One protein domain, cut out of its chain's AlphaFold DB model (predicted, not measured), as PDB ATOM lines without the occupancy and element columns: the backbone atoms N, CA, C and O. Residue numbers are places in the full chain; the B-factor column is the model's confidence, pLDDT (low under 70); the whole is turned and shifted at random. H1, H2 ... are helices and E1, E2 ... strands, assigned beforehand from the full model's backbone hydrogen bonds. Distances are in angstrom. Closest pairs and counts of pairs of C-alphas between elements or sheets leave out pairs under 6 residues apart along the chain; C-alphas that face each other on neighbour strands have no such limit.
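AT A GLANCE: This is residues 172 to 262 of the 323 residues of an uncharacterized protein of Candidatus Bathyarchaeota archaeon (UniProt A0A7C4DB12). A small, incompletely closed barrel is made by one strongly twisted sheet of five strands; the long strand E2 pairs with E1 near its start and with E3 farther on, and the edge strands E4 and E5 meet only through their link. H1 crosses over E2, while H2, H3 and the long link of residues 207 to 218 form a side lobe. The printed part has 91 residues, in the order H1 E1 E2 H2 H3 E3 E4 E5; the sheet's order is E4 E3 E2 E1 E5, antiparallel, and the class is mixed. It is compact, with a radius of gyration of the C-alphas of 12.4 A and spans of 35 by 27 by 24 A.

IN THESE COORDINATES: H1, residues 174 to 179, begins at C-alpha 174 (241.720, 109.262, 205.942). E1 is residues 188 to 191 and E2 residues 194 to 206, 22.5 A long, with a bend of 113 degrees at residue 203. H2 is residues 219 to 226, 11.0 A, and H3 residues 228 to 231. E3, residues 239 to 245, measures 19.0 A; E4 is residues 248 to 252, 12.8 A; E5, residues 257 to 259, ends at C-alpha 259 (238.837, 122.292, 195.496).

HOW THE PARTS SIT: E1 and E2 form a hairpin, with N 196 and O 189 2.8 A apart. E3 pairs with E2 through N 199 and O 242, 2.8 A. E3 and E4 form a hairpin, N 250 and O 243 at 2.8 A. E1 and E5 have N 190 and O 258 at 2.8 A. H1 is on the sheet at a height of 8.8 A, across the strands at 76 degrees to E2 on the local plane; the C-alphas of Arg 178 and Val 201, their closest, are 5.9 A apart. H2 only grazes the sheet and touches H3, closest at the C-alphas of Arg 224 and Val 231, 6.1 A. Each O i to N i+4 pair is within hydrogen-bond range in H1, 3 of 4 in H2; H3 is too short for one.

THE WHOLE: The farthest C-alphas, Gly 216 and Thr 262, are 37.8 A apart. The printed part has no cut, the link E2 to H2 is long, and no printed residue is under 70 in pLDDT.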
ATOM      1  N   ARG A 172     239.538 108.302 198.911       94.25
ATOM      2  CA  ARG A 172     238.667 107.975 200.047       94.25
ATOM      3  C   ARG A 172     239.421 107.334 201.218       94.25
ATOM      4  O   ARG A 172     238.999 106.326 201.776       94.25
ATOM      5  N   SER A 173     240.582 107.898 201.554       94.25
ATOM      6  CA  SER A 173     241.462 107.401 202.614       94.25
ATOM      7  C   SER A 173     241.812 108.512 203.599       94.25
ATOM      8  O   SER A 173     242.412 109.521 203.224       94.25
ATOM      9  N   ALA A 174     241.468 108.299 204.874       93.31
ATOM     10  CA  ALA A 174     241.720 109.262 205.942       93.31
ATOM     11  C   ALA A 174     243.224 109.486 206.123       93.31
ATOM     12  O   ALA A 174     243.666 110.626 206.229       93.31
ATOM     13  N   ASP A 175     244.011 108.413 206.057       93.56
ATOM     14  CA  ASP A 175     245.466 108.474 206.190       93.56
ATOM     15  C   ASP A 175     246.098 109.287 205.060       93.56
ATOM     16  O   ASP A 175     246.865 110.209 205.324       93.56
ATOM     17  N   ARG A 176     245.719 109.024 203.799       94.69
ATOM     18  CA  ARG A 176     246.232 109.796 202.655       94.69
ATOM     19  C   ARG A 176     245.847 111.265 202.740       94.69
ATOM     20  O   ARG A 176     246.685 112.119 202.466       94.69
ATOM     21  N   LEU A 177     244.601 111.553 203.116       94.75
ATOM     22  CA  LEU A 177     244.118 112.920 203.249       94.75
ATOM     23  C   LEU A 177     244.870 113.673 204.360       94.75
ATOM     24  O   LEU A 177     245.306 114.800 204.137       94.75
ATOM     25  N   ARG A 178     245.079 113.042 205.525       94.44
ATOM     26  CA  ARG A 178     245.852 113.611 206.644       94.44
ATOM     27  C   ARG A 178     247.308 113.852 206.257       94.44
ATOM     28  O   ARG A 178     247.794 114.967 206.413       94.44
ATOM     29  N   SER A 179     247.982 112.855 205.678       93.31
ATOM     30  CA  SER A 179     249.382 112.986 205.242       93.31
ATOM     31  C   SER A 179     249.587 114.060 204.170       93.31
ATOM     32  O   SER A 179     250.692 114.571 204.022       93.31
ATOM     33  N   ALA A 180     248.541 114.406 203.421       93.19
ATOM     34  CA  ALA A 180     248.575 115.424 202.379       93.19
ATOM     35  C   ALA A 180     247.979 116.778 202.804       93.19
ATOM     36  O   ALA A 180     247.818 117.651 201.951       93.19
ATOM     37  N   SER A 181     247.661 116.974 204.091       92.88
ATOM     38  CA  SER A 181     246.980 118.173 204.609       92.88
ATOM     39  C   SER A 181     247.657 119.484 204.195       92.88
ATOM     40  O   SER A 181     246.991 120.458 203.833       92.88
ATOM     41  N   GLU A 182     248.991 119.504 204.148       92.06
ATOM     42  CA  GLU A 182     249.775 120.674 203.734       92.06
ATOM     43  C   GLU A 182     249.572 121.059 202.257       92.06
ATOM     44  O   GLU A 182     249.702 122.228 201.906       92.06
ATOM     45  N   LEU A 183     249.191 120.117 201.385       89.75
ATOM     46  CA  LEU A 183     248.993 120.373 199.948       89.75
ATOM     47  C   LEU A 183     247.718 121.171 199.643       89.75
ATOM     48  O   LEU A 183     247.562 121.695 198.532       89.75
ATOM     49  N   PHE A 184     246.777 121.224 200.585       91.19
ATOM     50  CA  PHE A 184     245.495 121.909 200.415       91.19
ATOM     51  C   PHE A 184     245.156 122.908 201.521       91.19
ATOM     52  O   PHE A 184     244.281 123.749 201.316       91.19
ATOM     53  N   SER A 185     245.860 122.882 202.651       93.31
ATOM     54  CA  SER A 185     245.764 123.932 203.666       93.31
ATOM     55  C   SER A 185     246.089 125.308 203.066       93.31
ATOM     56  O   SER A 185     247.011 125.469 202.271       93.31
ATOM     57  N   GLY A 186     245.276 126.311 203.387       92.25
ATOM     58  CA  GLY A 186     245.343 127.662 202.821       92.25
ATOM     59  C   GLY A 186     244.738 127.815 201.419       92.25
ATOM     60  O   GLY A 186     244.568 128.944 200.952       92.25
ATOM     61  N   ARG A 187     244.358 126.725 200.738       92.00
ATOM     62  CA  ARG A 187     243.767 126.793 199.391       92.00
ATOM     63  C   ARG A 187     242.258 127.009 199.437       92.00
ATOM     64  O   ARG A 187     241.582 126.737 200.430       92.00
ATOM     65  N   ARG A 188     241.717 127.543 198.338       91.19
ATOM     66  CA  ARG A 188     240.284 127.836 198.206       91.19
ATOM     67  C   ARG A 188     239.516 126.582 197.797       91.19
ATOM     68  O   ARG A 188     239.941 125.849 196.909       91.19
ATOM     69  N   ALA A 189     238.351 126.394 198.396       91.38
ATOM     70  CA  ALA A 189     237.421 125.320 198.081       91.38
ATOM     71  C   ALA A 189     235.984 125.855 198.043       91.38
ATOM     72  O   ALA A 189     235.722 126.999 198.421       91.38
ATOM     73  N   VAL A 190     235.059 125.031 197.566       88.25
ATOM     74  CA  VAL A 190     233.619 125.253 197.651       88.25
ATOM     75  C   VAL A 190     233.039 124.275 198.668       88.25
ATOM     76  O   VAL A 190     233.229 123.067 198.539       88.25
ATOM     77  N   PHE A 191     232.310 124.810 199.646       87.12
ATOM     78  CA  PHE A 191     231.511 124.079 200.628       87.12
ATOM     79  C   PHE A 191     230.088 124.640 200.619       87.12
ATOM     80  O   PHE A 191     229.906 125.836 200.853       87.12
ATOM     81  N   ARG A 192     229.071 123.807 200.350       78.81
ATOM     82  CA  ARG A 192     227.650 124.229 200.292       78.81
ATOM     83  C   ARG A 192     227.442 125.512 199.469       78.81
ATOM     84  O   ARG A 192     226.891 126.493 199.968       78.81
ATOM     85  N   GLU A 193     227.962 125.520 198.240       74.19
ATOM     86  CA  GLU A 193     227.888 126.656 197.294       74.19
ATOM     87  C   GLU A 193     228.606 127.938 197.753       74.19
ATOM     88  O   GLU A 193     228.434 129.013 197.175       74.19
ATOM     89  N   ARG A 194     229.422 127.862 198.807       80.00
ATOM     90  CA  ARG A 194     230.198 128.993 199.316       80.00
ATOM     91  C   ARG A 194     231.673 128.732 199.133       80.00
ATOM     92  O   ARG A 194     232.170 127.661 199.464       80.00
ATOM     93  N   THR A 195     232.386 129.754 198.685       85.81
ATOM     94  CA  THR A 195     233.844 129.723 198.701       85.81
ATOM     95  C   THR A 195     234.350 129.800 200.139       85.81
ATOM     96  O   THR A 195     233.969 130.703 200.888       85.81
ATOM     97  N   CYS A 196     235.233 128.880 200.501       91.56
ATOM     98  CA  CYS A 196     235.928 128.814 201.780       91.56
ATOM     99  C   CYS A 196     237.440 128.674 201.563       91.56
ATOM    100  O   CYS A 196     237.899 128.428 200.445       91.56
ATOM    101  N   VAL A 197     238.213 128.836 202.635       93.94
ATOM    102  CA  VAL A 197     239.643 128.498 202.676       93.94
ATOM    103  C   VAL A 197     239.804 127.254 203.534       93.94
ATOM    104  O   VAL A 197     239.269 127.215 204.639       93.94
ATOM    105  N   VAL A 198     240.497 126.232 203.044       96.06
ATOM    106  CA  VAL A 198     240.734 125.018 203.831       96.06
ATOM    107  C   VAL A 198     241.784 125.314 204.895       96.06
ATOM    108  O   VAL A 198     242.845 125.837 204.579       96.06
ATOM    109  N   GLY A 199     241.476 125.031 206.158       94.75
ATOM    110  CA  GLY A 199     242.421 125.206 207.259       94.75
ATOM    111  C   GLY A 199     243.289 123.973 207.496       94.75
ATOM    112  O   GLY A 199     244.454 124.112 207.849       94.75
ATOM    113  N   GLY A 200     242.731 122.783 207.253       94.56
ATOM    114  CA  GLY A 200     243.431 121.504 207.358       94.56
ATOM    115  C   GLY A 200     242.522 120.381 207.856       94.56
ATOM    116  O   GLY A 200     241.327 120.579 208.102       94.56
ATOM    117  N   VAL A 201     243.098 119.194 208.014       95.56
ATOM    118  CA  VAL A 201     242.416 118.001 208.540       95.56
ATOM    119  C   VAL A 201     242.645 117.897 210.044       95.56
ATOM    120  O   VAL A 201     243.760 118.104 210.512       95.56
ATOM    121  N   ASP A 202     241.605 117.571 210.805       90.75
ATOM    122  CA  ASP A 202     241.747 117.161 212.198       90.75
ATOM    123  C   ASP A 202     242.300 115.728 212.235       90.75
ATOM    124  O   ASP A 202     241.705 114.786 211.700       90.75
ATOM    125  N   GLU A 203     243.487 115.562 212.814       84.06
ATOM    126  CA  GLU A 203     244.199 114.284 212.785       84.06
ATOM    127  C   GLU A 203     243.509 113.208 213.626       84.06
ATOM    128  O   GLU A 203     243.566 112.029 213.277       84.06
ATOM    129  N   ALA A 204     242.830 113.610 214.703       86.06
ATOM    130  CA  ALA A 204     242.301 112.691 215.702       86.06
ATOM    131  C   ALA A 204     240.797 112.443 215.568       86.06
ATOM    132  O   ALA A 204     240.311 111.454 216.111       86.06
ATOM    133  N   ARG A 205     240.062 113.327 214.880       91.12
ATOM    134  CA  ARG A 205     238.595 113.316 214.899       91.12
ATOM    135  C   ARG A 205     237.958 112.955 213.564       91.12
ATOM    136  O   ARG A 205     238.401 113.381 212.494       91.12
ATOM    137  N   LEU A 206     236.873 112.199 213.656       94.38
ATOM    138  CA  LEU A 206     235.998 111.792 212.563       94.38
ATOM    139  C   LEU A 206     234.694 112.591 212.565       94.38
ATOM    140  O   LEU A 206     234.280 113.163 213.574       94.38
ATOM    141  N   VAL A 207     234.003 112.605 211.427       93.94
ATOM    142  CA  VAL A 207     232.688 113.253 211.281       93.94
ATOM    143  C   VAL A 207     231.608 112.616 212.169       93.94
ATOM    144  O   VAL A 207     230.607 113.270 212.485       93.94
ATOM    145  N   SER A 208     231.810 111.359 212.574       93.12
ATOM    146  CA  SER A 208     230.960 110.598 213.494       93.12
ATOM    147  C   SER A 208     231.236 110.877 214.972       93.12
ATOM    148  O   SER A 208     230.405 110.529 215.812       93.12
ATOM    149  N   ASP A 209     232.368 111.497 215.307       93.81
ATOM    150  CA  ASP A 209     232.741 111.741 216.698       93.81
ATOM    151  C   ASP A 209     231.870 112.832 217.315       93.81
ATOM    152  O   ASP A 209     231.477 113.795 216.655       93.81
ATOM    153  N   ARG A 210     231.564 112.690 218.607       92.44
ATOM    154  CA  ARG A 210     230.807 113.696 219.358       92.44
ATOM    155  C   ARG A 210     231.665 114.932 219.594       92.44
ATOM    156  O   ARG A 210     232.780 114.825 220.096       92.44
ATOM    157  N   LEU A 211     231.108 116.098 219.281       87.44
ATOM    158  CA  LEU A 211     231.784 117.385 219.410       87.44
ATOM    159  C   LEU A 211     231.135 118.203 220.527       87.44
ATOM    160  O   LEU A 211     229.929 118.464 220.499       87.44
ATOM    161  N   GLU A 212     231.927 118.620 221.514       85.69
ATOM    162  CA  GLU A 212     231.461 119.485 222.607       85.69
ATOM    163  C   GLU A 212     230.935 120.817 222.063       85.69
ATOM    164  O   GLU A 212     229.905 121.317 222.514       85.69
ATOM    165  N   GLU A 213     231.577 121.329 221.012       81.25
ATOM    166  CA  GLU A 213     231.211 122.555 220.305       81.25
ATOM    167  C   GLU A 213     229.812 122.477 219.668       81.25
ATOM    168  O   GLU A 213     229.195 123.505 219.391       81.25
ATOM    169  N   LEU A 214     229.296 121.263 219.453       81.38
ATOM    170  CA  LEU A 214     227.954 121.007 218.934       81.38
ATOM    171  C   LEU A 214     226.976 120.546 220.026       81.38
ATOM    172  O   LEU A 214     225.874 120.103 219.712       81.38
ATOM    173  N   GLY A 215     227.341 120.647 221.306       83.31
ATOM    174  CA  GLY A 215     226.509 120.179 222.417       83.31
ATOM    175  C   GLY A 215     226.522 118.657 222.579       83.31
ATOM    176  O   GLY A 215     225.522 118.072 222.990       83.31
ATOM    177  N   GLY A 216     227.636 118.007 222.228       87.19
ATOM    178  CA  GLY A 216     227.849 116.572 222.424       87.19
ATOM    179  C   GLY A 216     227.234 115.672 221.349       87.19
ATOM    180  O   GLY A 216     227.169 114.458 221.549       87.19
ATOM    181  N   VAL A 217     226.793 116.234 220.222       90.12
ATOM    182  CA  VAL A 217     226.384 115.470 219.028       90.12
ATOM    183  C   VAL A 217     227.507 115.452 217.998       90.12
ATOM    184  O   VAL A 217     228.411 116.289 218.045       90.12
ATOM    185  N   SER A 218     227.461 114.503 217.066       92.19
ATOM    186  CA  SER A 218     228.438 114.465 215.975       92.19
ATOM    187  C   SER A 218     228.136 115.485 214.883       92.19
ATOM    188  O   SER A 218     227.013 115.989 214.770       92.19
ATOM    189  N   LEU A 219     229.131 115.783 214.041       90.56
ATOM    190  CA  LEU A 219     228.916 116.644 212.878       90.56
ATOM    191  C   LEU A 219     227.877 116.031 211.930       90.56
ATOM    192  O   LEU A 219     226.998 116.743 211.446       90.56
ATOM    193  N   LEU A 220     227.932 114.713 211.716       90.75
ATOM    194  CA  LEU A 220     226.940 113.979 210.927       90.75
ATOM    195  C   LEU A 220     225.522 114.130 211.487       90.75
ATOM    196  O   LEU A 220     224.598 114.458 210.743       90.75
ATOM    197  N   GLU A 221     225.337 113.921 212.793       88.06
ATOM    198  CA  GLU A 221     224.036 114.089 213.450       88.06
ATOM    199  C   GLU A 221     223.539 115.530 213.357       88.06
ATOM    200  O   GLU A 221     222.363 115.763 213.072       88.06
ATOM    201  N   HIS A 222     224.434 116.495 213.571       86.19
ATOM    202  CA  HIS A 222     224.125 117.910 213.450       86.19
ATOM    203  C   HIS A 222     223.651 118.234 212.030       86.19
ATOM    204  O   HIS A 222     222.536 118.717 211.861       86.19
ATOM    205  N   CYS A 223     224.433 117.897 211.003       84.12
ATOM    206  CA  CYS A 223     224.076 118.131 209.605       84.12
ATOM    207  C   CYS A 223     222.755 117.455 209.220       84.12
ATOM    208  O   CYS A 223     221.901 118.112 208.626       84.12
ATOM    209  N   ARG A 224     222.536 116.198 209.633       85.38
ATOM    210  CA  ARG A 224     221.310 115.441 209.335       85.38
ATOM    211  C   ARG A 224     220.048 116.104 209.891       85.38
ATOM    212  O   ARG A 224     218.995 116.009 209.272       85.38
ATOM    213  N   ARG A 225     220.134 116.788 211.039       82.69
ATOM    214  CA  ARG A 225     218.995 117.519 211.626       82.69
ATOM    215  C   ARG A 225     218.589 118.745 210.808       82.69
ATOM    216  O   ARG A 225     217.409 119.080 210.789       82.69
ATOM    217  N   PHE A 226     219.544 119.418 210.167       75.94
ATOM    218  CA  PHE A 226     219.273 120.629 209.385       75.94
ATOM    219  C   PHE A 226     218.988 120.342 207.915       75.94
ATOM    220  O   PHE A 226     218.230 121.076 207.289       75.94
ATOM    221  N   ASP A 227     219.640 119.324 207.361       76.81
ATOM    222  CA  ASP A 227     219.622 119.024 205.936       76.81
ATOM    223  C   ASP A 227     219.924 117.527 205.727       76.81
ATOM    224  O   ASP A 227     221.082 117.144 205.543       76.81
ATOM    225  N   PRO A 228     218.906 116.648 205.820       78.62
ATOM    226  CA  PRO A 228     219.100 115.203 205.713       78.62
ATOM    227  C   PRO A 228     219.772 114.763 204.406       78.62
ATOM    228  O   PRO A 228     220.548 113.812 204.425       78.62
ATOM    229  N   GLY A 229     219.511 115.465 203.297       79.69
ATOM    230  CA  GLY A 229     220.108 115.164 201.991       79.69
ATOM    231  C   GLY A 229     221.586 115.548 201.895       79.69
ATOM    232  O   GLY A 229     222.320 114.982 201.096       79.69
ATOM    233  N   LEU A 230     222.063 116.464 202.745       80.25
ATOM    234  CA  LEU A 230     223.466 116.883 202.750       80.25
ATOM    235  C   LEU A 230     224.420 115.764 203.175       80.25
ATOM    236  O   LEU A 230     225.570 115.747 202.752       80.25
ATOM    237  N   VAL A 231     223.966 114.870 204.054       82.69
ATOM    238  CA  VAL A 231     224.787 113.767 204.577       82.69
ATOM    239  C   VAL A 231     224.624 112.479 203.771       82.69
ATOM    240  O   VAL A 231     225.179 111.446 204.142       82.69
ATOM    241  N   GLU A 232     223.858 112.517 202.680       81.00
ATOM    242  CA  GLU A 232     223.691 111.379 201.786       81.00
ATOM    243  C   GLU A 232     225.014 111.117 201.047       81.00
ATOM    244  O   GLU A 232     225.473 111.926 200.245       81.00
ATOM    245  N   GLY A 233     225.665 109.994 201.368       80.75
ATOM    246  CA  GLY A 233     226.966 109.621 200.799       80.75
ATOM    247  C   GLY A 233     228.195 110.084 201.589       80.75
ATOM    248  O   GLY A 233     229.308 109.855 201.119       80.75
ATOM    249  N   VAL A 234     228.015 110.685 202.772       90.62
ATOM    250  CA  VAL A 234     229.117 110.957 203.711       90.62
ATOM    251  C   VAL A 234     229.427 109.687 204.507       90.62
ATOM    252  O   VAL A 234     228.533 109.125 205.141       90.62
ATOM    253  N   ASP A 235     230.683 109.243 204.487       90.00
ATOM    254  CA  ASP A 235     231.146 108.077 205.249       90.00
ATOM    255  C   ASP A 235     231.447 108.481 206.706       90.00
ATOM    256  O   ASP A 235     232.065 109.514 206.969       90.00
ATOM    257  N   GLU A 236     230.998 107.673 207.671       91.25
ATOM    258  CA  GLU A 236     231.241 107.896 209.103       91.25
ATOM    259  C   GLU A 236     232.739 107.908 209.441       91.25
ATOM    260  O   GLU A 236     233.159 108.622 210.349       91.25
ATOM    261  N   GLY A 237     233.551 107.179 208.667       92.12
ATOM    262  CA  GLY A 237     235.006 107.138 208.773       92.12
ATOM    263  C   GLY A 237     235.735 108.338 208.163       92.12
ATOM    264  O   GLY A 237     236.969 108.367 208.179       92.12
ATOM    265  N   GLU A 238     235.024 109.324 207.608       95.25
ATOM    266  CA  GLU A 238     235.668 110.537 207.112       95.25
ATOM    267  C   GLU A 238     236.276 111.353 208.264       95.25
ATOM    268  O   GLU A 238     235.629 111.563 209.295       95.25
ATOM    269  N   PRO A 239     237.505 111.873 208.110       95.56
ATOM    270  CA  PRO A 239     238.070 112.784 209.092       95.56
ATOM    271  C   PRO A 239     237.350 114.138 209.056       95.56
ATOM    272  O   PRO A 239     236.797 114.543 208.032       95.56
ATOM    273  N   LEU A 240     237.406 114.885 210.157       95.00
ATOM    274  CA  LEU A 240     236.943 116.270 210.157       95.00
ATOM    275  C   LEU A 240     237.915 117.154 209.376       95.00
ATOM    276  O   LEU A 240     239.110 117.176 209.653       95.00
ATOM    277  N   VAL A 241     237.401 117.954 208.446       95.81
ATOM    278  CA  VAL A 241     238.157 119.055 207.838       95.81
ATOM    279  C   VAL A 241     237.625 120.359 208.398       95.81
ATOM    280  O   VAL A 241     236.410 120.568 208.447       95.81
ATOM    281  N   HIS A 242     238.524 121.246 208.818       94.12
ATOM    282  CA  HIS A 242     238.136 122.595 209.196       94.12
ATOM    283  C   HIS A 242     238.394 123.568 208.048       94.12
ATOM    284  O   HIS A 242     239.404 123.502 207.343       94.12
ATOM    285  N   VAL A 243     237.458 124.488 207.858       95.50
ATOM    286  CA  VAL A 243     237.490 125.511 206.816       95.50
ATOM    287  C   VAL A 243     237.165 126.870 207.411       95.50
ATOM    288  O   VAL A 243     236.501 126.972 208.440       95.50
ATOM    289  N   TYR A 244     237.596 127.924 206.732       92.94
ATOM    290  CA  TYR A 244     237.295 129.302 207.081       92.94
ATOM    291  C   TYR A 244     236.320 129.893 206.068       92.94
ATOM    292  O   TYR A 244     236.610 129.976 204.869       92.94
ATOM    293  N   VAL A 245     235.162 130.334 206.553       87.19
ATOM    294  CA  VAL A 245     234.160 131.060 205.767       87.19
ATOM    295  C   VAL A 245     234.014 132.443 206.379       87.19
ATOM    296  O   VAL A 245     233.520 132.581 207.489       87.19
ATOM    297  N   LYS A 246     234.453 133.484 205.659       82.00
ATOM    298  CA  LYS A 246     234.437 134.879 206.148       82.00
ATOM    299  C   LYS A 246     235.112 135.061 207.523       82.00
ATOM    300  O   LYS A 246     234.656 135.857 208.332       82.00
ATOM    301  N   GLY A 247     236.191 134.320 207.772       80.81
ATOM    302  CA  GLY A 247     236.942 134.361 209.032       80.81
ATOM    303  C   GLY A 247     236.404 133.443 210.134       80.81
ATOM    304  O   GLY A 247     237.122 133.188 211.095       80.81
ATOM    305  N   GLU A 248     235.202 132.881 209.987       85.75
ATOM    306  CA  GLU A 248     234.654 131.911 210.938       85.75
ATOM    307  C   GLU A 248     235.148 130.498 210.616       85.75
ATOM    308  O   GLU A 248     235.102 130.066 209.458       85.75
ATOM    309  N   ARG A 249     235.607 129.772 211.643       89.88
ATOM    310  CA  ARG A 249     236.014 128.369 211.517       89.88
ATOM    311  C   ARG A 249     234.783 127.469 211.562       89.88
ATOM    312  O   ARG A 249     234.030 127.502 212.530       89.88
ATOM    313  N   LEU A 250     234.630 126.630 210.548       89.62
ATOM    314  CA  LEU A 250     233.583 125.616 210.449       89.62
ATOM    315  C   LEU A 250     234.213 124.239 210.254       89.62
ATOM    316  O   LEU A 250     235.312 124.134 209.710       89.62
ATOM    317  N   TYR A 251     233.491 123.197 210.653       91.19
ATOM    318  CA  TYR A 251     233.841 121.811 210.367       91.19
ATOM    319  C   TYR A 251     232.940 121.246 209.273       91.19
ATOM    320  O   TYR A 251     231.749 121.557 209.207       91.19
ATOM    321  N   CYS A 252     233.515 120.413 208.415       92.81
ATOM    322  CA  CYS A 252     232.807 119.770 207.319       92.81
ATOM    323  C   CYS A 252     233.439 118.413 206.966       92.81
ATOM    324  O   CYS A 252     234.651 118.247 207.134       92.81
ATOM    325  N   PRO A 253     232.644 117.468 206.437       94.62
ATOM    326  CA  PRO A 253     233.168 116.273 205.791       94.62
ATOM    327  C   PRO A 253     233.943 116.622 204.506       94.62
ATOM    328  O   PRO A 253     233.478 117.470 203.732       94.62
ATOM    329  N   PRO A 254     235.094 115.983 204.227       95.25
ATOM    330  CA  PRO A 254     235.844 116.168 202.987       95.25
ATOM    331  C   PRO A 254     235.061 115.767 201.729       95.25
ATOM    332  O   PRO A 254     235.326 116.322 200.662       95.25
ATOM    333  N   SER A 255     234.076 114.867 201.819       94.50
ATOM    334  CA  SER A 255     233.181 114.534 200.698       94.50
ATOM    335  C   SER A 255     232.246 115.683 200.302       94.50
ATOM    336  O   SER A 255     231.712 115.701 199.196       94.50
ATOM    337  N   LEU A 256     232.088 116.701 201.149       92.50
ATOM    338  CA  LEU A 256     231.302 117.900 200.840       92.50
ATOM    339  C   LEU A 256     232.157 119.084 200.376       92.50
ATOM    340  O   LEU A 256     231.623 120.163 200.097       92.50
ATOM    341  N   LEU A 257     233.474 118.900 200.285       93.06
ATOM    342  CA  LEU A 257     234.423 119.915 199.843       93.06
ATOM    343  C   LEU A 257     234.880 119.651 198.416       93.06
ATOM    344  O   LEU A 257     235.264 118.539 198.079       93.06
ATOM    345  N   ARG A 258     234.906 120.692 197.582       93.25
ATOM    346  CA  ARG A 258     235.480 120.635 196.229       93.25
ATOM    347  C   ARG A 258     236.537 121.711 196.066       93.25
ATOM    348  O   ARG A 258     236.250 122.886 196.285       93.25
ATOM    349  N   MET A 259     237.744 121.333 195.664       91.75
ATOM    350  CA  MET A 259     238.837 122.292 195.496       91.75
ATOM    351  C   MET A 259     238.573 123.251 194.329       91.75
ATOM    352  O   MET A 259     238.043 122.866 193.283       91.75
ATOM    353  N   ILE A 260     238.956 124.518 194.504       88.12
ATOM    354  CA  ILE A 260     239.011 125.496 193.414       88.12
ATOM    355  C   ILE A 260     240.427 125.456 192.845       88.12
ATOM    356  O   ILE A 260     241.387 125.806 193.528       88.12
ATOM    357  N   TYR A 261     240.545 125.043 191.586       89.25
ATOM    358  CA  TYR A 261     241.831 124.917 190.910       89.25
ATOM    359  C   TYR A 261     242.327 126.279 190.422       89.25
ATOM    360  O   TYR A 261     241.638 126.988 189.684       89.25
ATOM    361  N   THR A 262     243.549 126.626 190.810       87.62
ATOM    362  CA  THR A 262     244.302 127.749 190.248       87.62
ATOM    363  C   THR A 262     244.929 127.366 188.904       87.62
ATOM    364  O   THR A 262     244.971 126.196 188.522       87.62
TER     365      THR A 262